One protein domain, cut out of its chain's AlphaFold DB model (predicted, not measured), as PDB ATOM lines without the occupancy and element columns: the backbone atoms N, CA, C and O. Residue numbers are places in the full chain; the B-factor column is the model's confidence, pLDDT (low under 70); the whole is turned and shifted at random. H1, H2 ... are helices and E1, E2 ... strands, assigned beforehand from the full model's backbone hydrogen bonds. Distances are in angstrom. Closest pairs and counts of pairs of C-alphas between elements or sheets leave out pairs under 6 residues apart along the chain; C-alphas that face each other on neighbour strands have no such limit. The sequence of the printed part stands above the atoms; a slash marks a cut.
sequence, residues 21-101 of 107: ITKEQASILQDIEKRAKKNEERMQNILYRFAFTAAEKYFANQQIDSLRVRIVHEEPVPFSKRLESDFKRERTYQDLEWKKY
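AT A GLANCE: This is residues 21 to 101 of the 107 residues of an uncharacterized protein of Bacillus thuringiensis serovar pakistani str. T13001 (UniProt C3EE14). One long helix, H1, and a slender two-stranded hairpin, E1 and E2, make an open, flat shape, with the hairpin running crosswise beside the second half of the helix. The early part of H1, residues 23 to 28 and 30 to 43, sticks out as an arm at one side, and the hairpin's loop sticks out with residues 79 to 86. The 81 printed residues hold H1, E1 and E2 in that order along the chain, the two strands are antiparallel, and the class is mixed. The whole is extended, with a radius of gyration of the C-alphas of 19.5 A and spans of 54 by 46 by 14 A.

HOW THE PARTS SIT: Begin with H1, residues 23 to 58, where every O i to N i+4 pair is within hydrogen-bond range. Go on to E1, residues 70 to 74, and E2, residues 91 to 95, a hairpin whose directions stand at 163 degrees. Look at N 71 and O 94, then N 92 and O 73: each pair is 2.9 A apart, within hydrogen-bond range. Residues 66 to 67 pair antiparallel with residues 99 to 100. H1 and E2 are apart.

IN THESE COORDINATES: Find C-alpha 23 at (27.850, 34.057, -52.930); from there H1 runs 52.3 A to C-alpha 58 at (-11.464, 66.919, -63.584). E1 measures 12.5 A from first to last C-alpha, and E2 measures 13.1 A, ending at C-alpha 95 at (-1.793, 49.085, -66.397).

THE WHOLE: The C-alphas of Thr 22 and Asn 61, the two farthest apart, are 58.7 A from each other. The printed part has no cut. Both links, H1 to E1 and E1 to E2, are long. Look at residue 21 for the one pLDDT under 70; the mean of the printed part is 89.7.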
ATOM      1  N   ILE A  21      27.012  31.276 -59.932       67.31
ATOM      2  CA  ILE A  21      26.979  32.560 -59.222       67.31
ATOM      3  C   ILE A  21      27.708  32.406 -57.881       67.31
ATOM      4  O   ILE A  21      27.323  31.605 -57.025       67.31
ATOM      5  N   THR A  22      28.764  33.194 -57.664       78.50
ATOM      6  CA  THR A  22      29.430  33.231 -56.356       78.50
ATOM      7  C   THR A  22      28.489  33.827 -55.305       78.50
ATOM      8  O   THR A  22      27.603  34.623 -55.616       78.50
ATOM      9  N   LYS A  23      28.677  33.493 -54.019       78.31
ATOM     10  CA  LYS A  23      27.850  34.057 -52.930       78.31
ATOM     11  C   LYS A  23      27.818  35.593 -52.940       78.31
ATOM     12  O   LYS A  23      26.795  36.189 -52.616       78.31
ATOM     13  N   GLU A  24      28.926  36.218 -53.331       78.06
ATOM     14  CA  GLU A  24      29.045  37.670 -53.470       78.06
ATOM     15  C   GLU A  24      28.181  38.206 -54.620       78.06
ATOM     16  O   GLU A  24      27.397  39.132 -54.420       78.06
ATOM     17  N   GLN A  25      28.231  37.571 -55.794       80.19
ATOM     18  CA  GLN A  25      27.383  37.929 -56.933       80.19
ATOM     19  C   GLN A  25      25.890  37.748 -56.617       80.19
ATOM     20  O   GLN A  25      25.088  38.616 -56.954       80.19
ATOM     21  N   ALA A  26      25.512  36.681 -55.903       84.19
ATOM     22  CA  ALA A  26      24.131  36.474 -55.459       84.19
ATOM     23  C   ALA A  26      23.650  37.600 -54.527       84.19
ATOM     24  O   ALA A  26      22.534  38.097 -54.679       84.19
ATOM     25  N   SER A  27      24.499  38.034 -53.589       83.75
ATOM     26  CA  SER A  27      24.187  39.150 -52.689       83.75
ATOM     27  C   SER A  27      24.009  40.465 -53.450       83.75
ATOM     28  O   SER A  27      23.089  41.225 -53.153       83.75
ATOM     29  N   ILE A  28      24.859  40.732 -54.447       86.06
ATOM     30  CA  ILE A  28      24.757  41.932 -55.289       86.06
ATOM     31  C   ILE A  28      23.448  41.920 -56.088       86.06
ATOM     32  O   ILE A  28      22.754  42.935 -56.136       86.06
ATOM     33  N   LEU A  29      23.076  40.778 -56.673       86.00
ATOM     34  CA  LEU A  29      21.820  40.633 -57.415       86.00
ATOM     35  C   LEU A  29      20.596  40.894 -56.531       86.00
ATOM     36  O   LEU A  29      19.730  41.680 -56.911       86.00
ATOM     37  N   GLN A  30      20.560  40.324 -55.324       89.31
ATOM     38  CA  GLN A  30      19.478  40.579 -54.364       89.31
ATOM     39  C   GLN A  30      19.362  42.066 -54.000       89.31
ATOM     40  O   GLN A  30      18.256  42.609 -53.912       89.31
ATOM     41  N   ASP A  31      20.491  42.751 -53.813       91.00
ATOM     42  CA  ASP A  31      20.504  44.184 -53.526       91.00
ATOM     43  C   ASP A  31      19.998  45.022 -54.709       91.00
ATOM     44  O   ASP A  31      19.256  45.992 -54.502       91.00
ATOM     45  N   ILE A  32      20.359  44.654 -55.941       89.12
ATOM     46  CA  ILE A  32      19.864  45.299 -57.165       89.12
ATOM     47  C   ILE A  32      18.348  45.124 -57.275       89.12
ATOM     48  O   ILE A  32      17.635  46.119 -57.417       89.12
ATOM     49  N   GLU A  33      17.842  43.898 -57.135       91.56
ATOM     50  CA  GLU A  33      16.407  43.593 -57.197       91.56
ATOM     51  C   GLU A  33      15.618  44.364 -56.131       91.56
ATOM     52  O   GLU A  33      14.588  44.983 -56.416       91.56
ATOM     53  N   LYS A  34      16.133  44.414 -54.897       93.88
ATOM     54  CA  LYS A  34      15.517  45.165 -53.796       93.88
ATOM     55  C   LYS A  34      15.446  46.663 -54.092       93.88
ATOM     56  O   LYS A  34      14.429  47.304 -53.805       93.88
ATOM     57  N   ARG A  35      16.511  47.246 -54.653       91.88
ATOM     58  CA  ARG A  35      16.536  48.665 -55.051       91.88
ATOM     59  C   ARG A  35      15.589  48.935 -56.215       91.88
ATOM     60  O   ARG A  35      14.870  49.931 -56.166       91.88
ATOM     61  N   ALA A  36      15.555  48.052 -57.212       90.38
ATOM     62  CA  ALA A  36      14.650  48.152 -58.353       90.38
ATOM     63  C   ALA A  36      13.187  48.166 -57.890       90.38
ATOM     64  O   ALA A  36      12.462  49.108 -58.204       90.38
ATOM     65  N   LYS A  37      12.796  47.220 -57.026       92.94
ATOM     66  CA  LYS A  37      11.449  47.168 -56.442       92.94
ATOM     67  C   LYS A  37      11.099  48.434 -55.656       92.94
ATOM     68  O   LYS A  37      10.034  49.014 -55.848       92.94
ATOM     69  N   LYS A  38      12.014  48.923 -54.812       94.56
ATOM     70  CA  LYS A  38      11.807  50.173 -54.056       94.56
ATOM     71  C   LYS A  38      11.619  51.384 -54.979       94.56
ATOM     72  O   LYS A  38      10.812  52.269 -54.687       94.56
ATOM     73  N   ASN A  39      12.375  51.448 -56.073       93.56
ATOM     74  CA  ASN A  39      12.251  52.517 -57.059       93.56
ATOM     75  C   ASN A  39      10.923  52.434 -57.813       93.56
ATOM     76  O   ASN A  39      10.278  53.465 -58.004       93.56
ATOM     77  N   GLU A  40      10.493  51.228 -58.179       91.31
ATOM     78  CA  GLU A  40       9.196  50.994 -58.805       91.31
ATOM     79  C   GLU A  40       8.050  51.444 -57.888       91.31
ATOM     80  O   GLU A  40       7.225  52.260 -58.295       91.31
ATOM     81  N   GLU A  41       8.040  51.013 -56.624       93.31
ATOM     82  CA  GLU A  41       7.034  51.429 -55.635       93.31
ATOM     83  C   GLU A  41       6.997  52.957 -55.475       93.31
ATOM     84  O   GLU A  41       5.925  53.573 -55.449       93.31
ATOM     85  N   ARG A  42       8.170  53.601 -55.418       94.88
ATOM     86  CA  ARG A  42       8.277  55.063 -55.344       94.88
ATOM     87  C   ARG A  42       7.703  55.738 -56.589       94.88
ATOM     88  O   ARG A  42       6.963  56.712 -56.451       94.88
ATOM     89  N   MET A  43       8.033  55.243 -57.780       94.44
ATOM     90  CA  MET A  43       7.502  55.749 -59.047       94.44
ATOM     91  C   MET A  43       5.978  55.625 -59.078       94.44
ATOM     92  O   MET A  43       5.294  56.618 -59.326       94.44
ATOM     93  N   GLN A  44       5.440  54.441 -58.769       94.62
ATOM     94  CA  GLN A  44       3.997  54.216 -58.732       94.62
ATOM     95  C   GLN A  44       3.319  55.196 -57.763       94.62
ATOM     96  O   GLN A  44       2.339  55.838 -58.128       94.62
ATOM     97  N   ASN A  45       3.861  55.392 -56.557       93.38
ATOM     98  CA  ASN A  45       3.298  56.335 -55.585       93.38
ATOM     99  C   ASN A  45       3.259  57.781 -56.102       93.38
ATOM    100  O   ASN A  45       2.274  58.484 -55.880       93.38
ATOM    101  N   ILE A  46       4.295  58.223 -56.821       94.25
ATOM    102  CA  ILE A  46       4.314  59.551 -57.446       94.25
ATOM    103  C   ILE A  46       3.219  59.654 -58.513       94.25
ATOM    104  O   ILE A  46       2.458  60.620 -58.505       94.25
ATOM    105  N   LEU A  47       3.100  58.650 -59.387       95.50
ATOM    106  CA  LEU A  47       2.084  58.621 -60.441       95.50
ATOM    107  C   LEU A  47       0.662  58.647 -59.870       95.50
ATOM    108  O   LEU A  47      -0.162  59.437 -60.327       95.50
ATOM    109  N   TYR A  48       0.383  57.847 -58.838       95.56
ATOM    110  CA  TYR A  48      -0.924  57.854 -58.176       95.56
ATOM    111  C   TYR A  48      -1.225  59.188 -57.505       95.56
ATOM    112  O   TYR A  48      -2.355  59.651 -57.582       95.56
ATOM    113  N   ARG A  49      -0.226  59.854 -56.913       93.00
ATOM    114  CA  ARG A  49      -0.424  61.190 -56.341       93.00
ATOM    115  C   ARG A  49      -0.844  62.198 -57.409       93.00
ATOM    116  O   ARG A  49      -1.813  62.918 -57.204       93.00
ATOM    117  N   PHE A  50      -0.163  62.211 -58.557       93.56
ATOM    118  CA  PHE A  50      -0.566  63.054 -59.687       93.56
ATOM    119  C   PHE A  50      -1.963  62.699 -60.201       93.56
ATOM    120  O   PHE A  50      -2.762  63.598 -60.458       93.56
ATOM    121  N   ALA A  51      -2.273  61.406 -60.323       94.69
ATOM    122  CA  ALA A  51      -3.578  60.945 -60.775       94.69
ATOM    123  C   ALA A  51      -4.698  61.359 -59.814       94.69
ATOM    124  O   ALA A  51      -5.722  61.845 -60.278       94.69
ATOM    125  N   PHE A  52      -4.502  61.234 -58.497       93.88
ATOM    126  CA  PHE A  52      -5.475  61.675 -57.495       93.88
ATOM    127  C   PHE A  52      -5.708  63.190 -57.572       93.88
ATOM    128  O   PHE A  52      -6.852  63.616 -57.690       93.88
ATOM    129  N   THR A  53      -4.647  64.006 -57.617       91.75
ATOM    130  CA  THR A  53      -4.784  65.467 -57.761       91.75
ATOM    131  C   THR A  53      -5.497  65.859 -59.059       91.75
ATOM    132  O   THR A  53      -6.341  66.753 -59.074       91.75
ATOM    133  N   ALA A  54      -5.181  65.194 -60.172       92.75
ATOM    134  CA  ALA A  54      -5.868  65.446 -61.434       92.75
ATOM    135  C   ALA A  54      -7.343  65.027 -61.358       92.75
ATOM    136  O   ALA A  54      -8.210  65.746 -61.849       92.75
ATOM    137  N   ALA A  55      -7.631  63.889 -60.730       92.31
ATOM    138  CA  ALA A  55      -8.978  63.364 -60.613       92.31
ATOM    139  C   ALA A  55      -9.893  64.317 -59.828       92.31
ATOM    140  O   ALA A  55     -10.998  64.599 -60.280       92.31
ATOM    141  N   GLU A  56      -9.395  64.902 -58.736       86.69
ATOM    142  CA  GLU A  56     -10.104  65.942 -57.981       86.69
ATOM    143  C   GLU A  56     -10.502  67.129 -58.868       86.69
ATOM    144  O   GLU A  56     -11.641  67.586 -58.842       86.69
ATOM    145  N   LYS A  57      -9.577  67.590 -59.720       88.88
ATOM    146  CA  LYS A  57      -9.811  68.723 -60.621       88.88
ATOM    147  C   LYS A  57     -10.812  68.403 -61.734       88.88
ATOM    148  O   LYS A  57     -11.668  69.230 -62.039       88.88
ATOM    149  N   TYR A  58     -10.675  67.252 -62.389       91.50
ATOM    150  CA  TYR A  58     -11.464  66.919 -63.584       91.50
ATOM    151  C   TYR A  58     -12.809  66.258 -63.269       91.50
ATOM    152  O   TYR A  58     -13.722  66.322 -64.089       91.50
ATOM    153  N   PHE A  59     -12.952  65.661 -62.086       90.06
ATOM    154  CA  PHE A  59     -14.160  64.963 -61.650       90.06
ATOM    155  C   PHE A  59     -14.717  65.548 -60.343       90.06
ATOM    156  O   PHE A  59     -15.346  64.832 -59.575       90.06
ATOM    157  N   ALA A  60     -14.532  66.854 -60.104       82.00
ATOM    158  CA  ALA A  60     -14.888  67.551 -58.858       82.00
ATOM    159  C   ALA A  60     -16.335  67.329 -58.367       82.00
ATOM    160  O   ALA A  60     -16.605  67.390 -57.172       82.00
ATOM    161  N   ASN A  61     -17.267  67.049 -59.282       86.81
ATOM    162  CA  ASN A  61     -18.684  66.825 -58.975       86.81
ATOM    163  C   ASN A  61     -19.062  65.336 -58.883       86.81
ATOM    164  O   ASN A  61     -20.245  65.004 -58.833       86.81
ATOM    165  N   GLN A  62     -18.084  64.433 -58.925       90.06
ATOM    166  CA  GLN A  62     -18.292  62.991 -58.865       90.06
ATOM    167  C   GLN A  62     -17.598  62.421 -57.634       90.06
ATOM    168  O   GLN A  62     -16.482  62.800 -57.286       90.06
ATOM    169  N   GLN A  63     -18.253  61.463 -56.984       89.88
ATOM    170  CA  GLN A  63     -17.607  60.686 -55.940       89.88
ATOM    171  C   GLN A  63     -16.664  59.669 -56.591       89.88
ATOM    172  O   GLN A  63     -17.106  58.757 -57.288       89.88
ATOM    173  N   ILE A  64     -15.364  59.834 -56.362       92.06
ATOM    174  CA  ILE A  64     -14.330  58.945 -56.894       92.06
ATOM    175  C   ILE A  64     -14.021  57.882 -55.840       92.06
ATOM    176  O   ILE A  64     -13.507  58.202 -54.771       92.06
ATOM    177  N   ASP A  65     -14.339  56.619 -56.129       94.69
ATOM    178  CA  ASP A  65     -14.006  55.492 -55.247       94.69
ATOM    179  C   ASP A  65     -12.537  55.069 -55.408       94.69
ATOM    180  O   ASP A  65     -11.765  55.004 -54.447       94.69
ATOM    181  N   SER A  66     -12.131  54.816 -56.648       95.25
ATOM    182  CA  SER A  66     -10.815  54.292 -56.989       95.25
ATOM    183  C   SER A  66     -10.386  54.754 -58.375       95.25
ATOM    184  O   SER A  66     -11.201  55.138 -59.214       95.25
ATOM    185  N   LEU A  67      -9.076  54.740 -58.617       95.00
ATOM    186  CA  LEU A  67      -8.520  54.972 -59.942       95.00
ATOM    187  C   LEU A  67      -7.362  54.032 -60.246       95.00
ATOM    188  O   LEU A  67      -6.754  53.429 -59.360       95.00
ATOM    189  N   ARG A  68      -7.061  53.926 -61.534       96.00
ATOM    190  CA  ARG A  68      -5.968  53.130 -62.074       96.00
ATOM    191  C   ARG A  68      -5.134  53.990 -63.000       96.00
ATOM    192  O   ARG A  68      -5.677  54.731 -63.816       96.00
ATOM    193  N   VAL A  69      -3.818  53.865 -62.895       96.06
ATOM    194  CA  VAL A  69      -2.887  54.546 -63.793       96.06
ATOM    195  C   VAL A  69      -2.504  53.610 -64.938       96.06
ATOM    196  O   VAL A  69      -2.124  52.465 -64.709       96.06
ATOM    197  N   ARG A  70      -2.574  54.120 -66.171       95.44
ATOM    198  CA  ARG A  70      -2.045  53.469 -67.373       95.44
ATOM    199  C   ARG A  70      -0.836  54.248 -67.872       95.44
ATOM    200  O   ARG A  70      -0.949  55.436 -68.160       95.44
ATOM    201  N   ILE A  71       0.291  53.568 -68.022       92.81
ATOM    202  CA  ILE A  71       1.466  54.096 -68.713       92.81
ATOM    203  C   ILE A  71       1.332  53.698 -70.181       92.81
ATOM    204  O   ILE A  71       1.241  52.511 -70.493       92.81
ATOM    205  N   VAL A  72       1.284  54.685 -71.073       93.06
ATOM    206  CA  VAL A  72       1.257  54.469 -72.525       93.06
ATOM    207  C   VAL A  72       2.651  54.746 -73.066       93.06
ATOM    208  O   VAL A  72       3.181  55.837 -72.869       93.06
ATOM    209  N   HIS A  73       3.231  53.765 -73.746       90.12
ATOM    210  CA  HIS A  73       4.440  53.950 -74.534       90.12
ATOM    211  C   HIS A  73       4.026  54.047 -75.995       90.12
ATOM    212  O   HIS A  73       3.335  53.168 -76.509       90.12
ATOM    213  N   GLU A  74       4.417  55.132 -76.643       89.25
ATOM    214  CA  GLU A  74       4.163  55.371 -78.055       89.25
ATOM    215  C   GLU A  74       5.510  55.583 -78.731       89.25
ATOM    216  O   GLU A  74       6.263  56.473 -78.328       89.25
ATOM    217  N   GLU A  75       5.814  54.753 -79.728       86.31
ATOM    218  CA  GLU A  75       7.052  54.902 -80.486       86.31
ATOM    219  C   GLU A  75       7.051  56.247 -81.230       86.31
ATOM    220  O   GLU A  75       6.031  56.645 -81.820       86.31
ATOM    221  N   PRO A  76       8.172  56.989 -81.205       85.81
ATOM    222  CA  PRO A  76       8.261  58.257 -81.898       85.81
ATOM    223  C   PRO A  76       8.139  58.033 -83.404       85.81
ATOM    224  O   PRO A  76       8.712  57.104 -83.966       85.81
ATOM    225  N   VAL A  77       7.430  58.933 -84.089       86.44
ATOM    226  CA  VAL A  77       7.318  58.880 -85.552       86.44
ATOM    227  C   VAL A  77       8.685  59.204 -86.170       86.44
ATOM    228  O   VAL A  77       9.165  60.339 -85.995       86.44
ATOM    229  N   PRO A  78       9.308  58.270 -86.922       87.88
ATOM    230  CA  PRO A  78      10.558  58.540 -87.621       87.88
ATOM    231  C   PRO A  78      10.394  59.732 -88.558       87.88
ATOM    232  O   PRO A  78       9.347  59.899 -89.182       87.88
ATOM    233  N   PHE A  79      11.429  60.564 -88.689       87.69
ATOM    234  CA  PHE A  79      11.347  61.774 -89.513       87.69
ATOM    235  C   PHE A  79      10.905  61.475 -90.956       87.69
ATOM    236  O   PHE A  79      10.036  62.165 -91.484       87.69
ATOM    237  N   SER A  80      11.425  60.391 -91.540       88.25
ATOM    238  CA  SER A  80      11.082  59.899 -92.882       88.25
ATOM    239  C   SER A  80       9.608  59.525 -93.062       88.25
ATOM    240  O   SER A  80       9.127  59.497 -94.187       88.25
ATOM    241  N   LYS A  81       8.892  59.258 -91.967       84.19
ATOM    242  CA  LYS A  81       7.508  58.776 -91.947       84.19
ATOM    243  C   LYS A  81       6.495  59.843 -91.524       84.19
ATOM    244  O   LYS A  81       5.306  59.567 -91.446       84.19
ATOM    245  N   ARG A  82       6.934  61.083 -91.263       81.81
ATOM    246  CA  ARG A  82       6.067  62.165 -90.745       81.81
ATOM    247  C   ARG A  82       5.013  62.669 -91.729       81.81
ATOM    248  O   ARG A  82       4.021  63.236 -91.285       81.81
ATOM    249  N   LEU A  83       5.255  62.514 -93.031       86.88
ATOM    250  CA  LEU A  83       4.331  62.935 -94.092       86.88
ATOM    251  C   LEU A  83       3.417  61.794 -94.566       86.88
ATOM    252  O   LEU A  83       2.513  62.037 -95.362       86.88
ATOM    253  N   GLU A  84       3.631  60.567 -94.084       88.69
ATOM    254  CA  GLU A  84       2.778  59.419 -94.396       88.69
ATOM    255  C   GLU A  84       1.512  59.489 -93.533       88.69
ATOM    256  O   GLU A  84       1.559  59.351 -92.309       88.69
ATOM    257  N   SER A  85       0.366  59.745 -94.170       78.56
ATOM    258  CA  SER A  85      -0.923  59.912 -93.484       78.56
ATOM    259  C   SER A  85      -1.429  58.635 -92.806       78.56
ATOM    260  O   SER A  85      -2.283  58.700 -91.926       78.56
ATOM    261  N   ASP A  86      -0.929  57.478 -93.229       84.81
ATOM    262  CA  ASP A  86      -1.311  56.144 -92.772       84.81
ATOM    263  C   ASP A  86      -0.296  55.516 -91.805       84.81
ATOM    264  O   ASP A  86      -0.471  54.363 -91.403       84.81
ATOM    265  N   PHE A  87       0.732  56.262 -91.375       81.06
ATOM    266  CA  PHE A  87       1.706  55.757 -90.412       81.06
ATOM    267  C   PHE A  87       1.028  55.397 -89.082       81.06
ATOM    268  O   PHE A  87       0.619  56.259 -88.294       81.06
ATOM    269  N   LYS A  88       0.925  54.094 -88.808       81.00
ATOM    270  CA  LYS A  88       0.388  53.577 -87.551       81.00
ATOM    271  C   LYS A  88       1.481  53.589 -86.496       81.00
ATOM    272  O   LYS A  88       2.454  52.851 -86.588       81.00
ATOM    273  N   ARG A  89       1.291  54.412 -85.470       82.69
ATOM    274  CA  ARG A  89       2.168  54.416 -84.301       82.69
ATOM    275  C   ARG A  89       1.938  53.152 -83.491       82.69
ATOM    276  O   ARG A  89       0.800  52.855 -83.116       82.69
ATOM    277  N   GLU A  90       3.014  52.443 -83.196       86.19
ATOM    278  CA  GLU A  90       2.960  51.336 -82.257       86.19
ATOM    279  C   GLU A  90       2.780  51.893 -80.846       86.19
ATOM    280  O   GLU A  90       3.524  52.762 -80.385       86.19
ATOM    281  N   ARG A  91       1.722  51.426 -80.182       89.12
ATOM    282  CA  ARG A  91       1.392  51.799 -78.811       89.12
ATOM    283  C   ARG A  91       1.368  50.549 -77.961       89.12
ATOM    284  O   ARG A  91       0.571  49.647 -78.210       89.12
ATOM    285  N   THR A  92       2.186  50.531 -76.923       92.81
ATOM    286  CA  THR A  92       2.083  49.539 -75.853       92.81
ATOM    287  C   THR A  92       1.598  50.222 -74.586       92.81
ATOM    288  O   THR A  92       1.704  51.440 -74.421       92.81
ATOM    289  N   TYR A  93       1.012  49.449 -73.681       93.25
ATOM    290  CA  TYR A  93       0.535  49.978 -72.415       93.25
ATOM    291  C   TYR A  93       0.893  49.051 -71.264       93.25
ATOM    292  O   TYR A  93       1.053  47.843 -71.429       93.25
ATOM    293  N   GLN A  94       1.018  49.649 -70.089       93.31
ATOM    294  CA  GLN A  94       1.142  48.963 -68.817       93.31
ATOM    295  C   GLN A  94       0.109  49.561 -67.868       93.31
ATOM    296  O   GLN A  94       0.151  50.755 -67.564       93.31
ATOM    297  N   ASP A  95      -0.829  48.727 -67.430       95.31
ATOM    298  CA  ASP A  95      -1.793  49.085 -66.397       95.31
ATOM    299  C   ASP A  95      -1.174  48.796 -65.027       95.31
ATOM    300  O   ASP A  95      -0.645  47.711 -64.796       95.31
ATOM    301  N   LEU A  96      -1.223  49.779 -64.132       94.94
ATOM    302  CA  LEU A  96      -0.919  49.591 -62.716       94.94
ATOM    303  C   LEU A  96      -2.174  49.102 -61.973       94.94
ATOM    304  O   LEU A  96      -3.264  49.053 -62.541       94.94
ATOM    305  N   GLU A  97      -2.042  48.740 -60.700       95.56
ATOM    306  CA  GLU A  97      -3.163  48.224 -59.901       95.56
ATOM    307  C   GLU A  97      -4.207  49.292 -59.564       95.56
ATOM    308  O   GLU A  97      -3.882  50.462 -59.376       95.56
ATOM    309  N   TRP A  98      -5.473  48.913 -59.413       96.88
ATOM    310  CA  TRP A  98      -6.468  49.846 -58.879       96.88
ATOM    311  C   TRP A  98      -6.071  50.301 -57.471       96.88
ATOM    312  O   TRP A  98      -5.728  49.489 -56.612       96.88
ATOM    313  N   LYS A  99      -6.134  51.610 -57.217       95.94
ATOM    314  CA  LYS A  99      -5.944  52.171 -55.877       95.94
ATOM    315  C   LYS A  99      -7.157  52.986 -55.473       95.94
ATOM    316  O   LYS A  99      -7.683  53.770 -56.264       95.94
ATOM    317  N   LYS A 100      -7.566  52.812 -54.216       96.06
ATOM    318  CA  LYS A 100      -8.594  53.643 -53.591       96.06
ATOM    319  C   LYS A 100      -8.170  55.104 -53.673       96.06
ATOM    320  O   LYS A 100      -7.011  55.423 -53.399       96.06
ATOM    321  N   TYR A 101      -9.094  55.961 -54.084       92.12
ATOM    322  CA  TYR A 101      -8.852  57.387 -54.194       92.12
ATOM    323  C   TYR A 101      -8.587  57.980 -52.810       92.12
ATOM    324  O   TYR A 101      -9.301  57.697 -51.844       92.12
TER     325      TYR A 101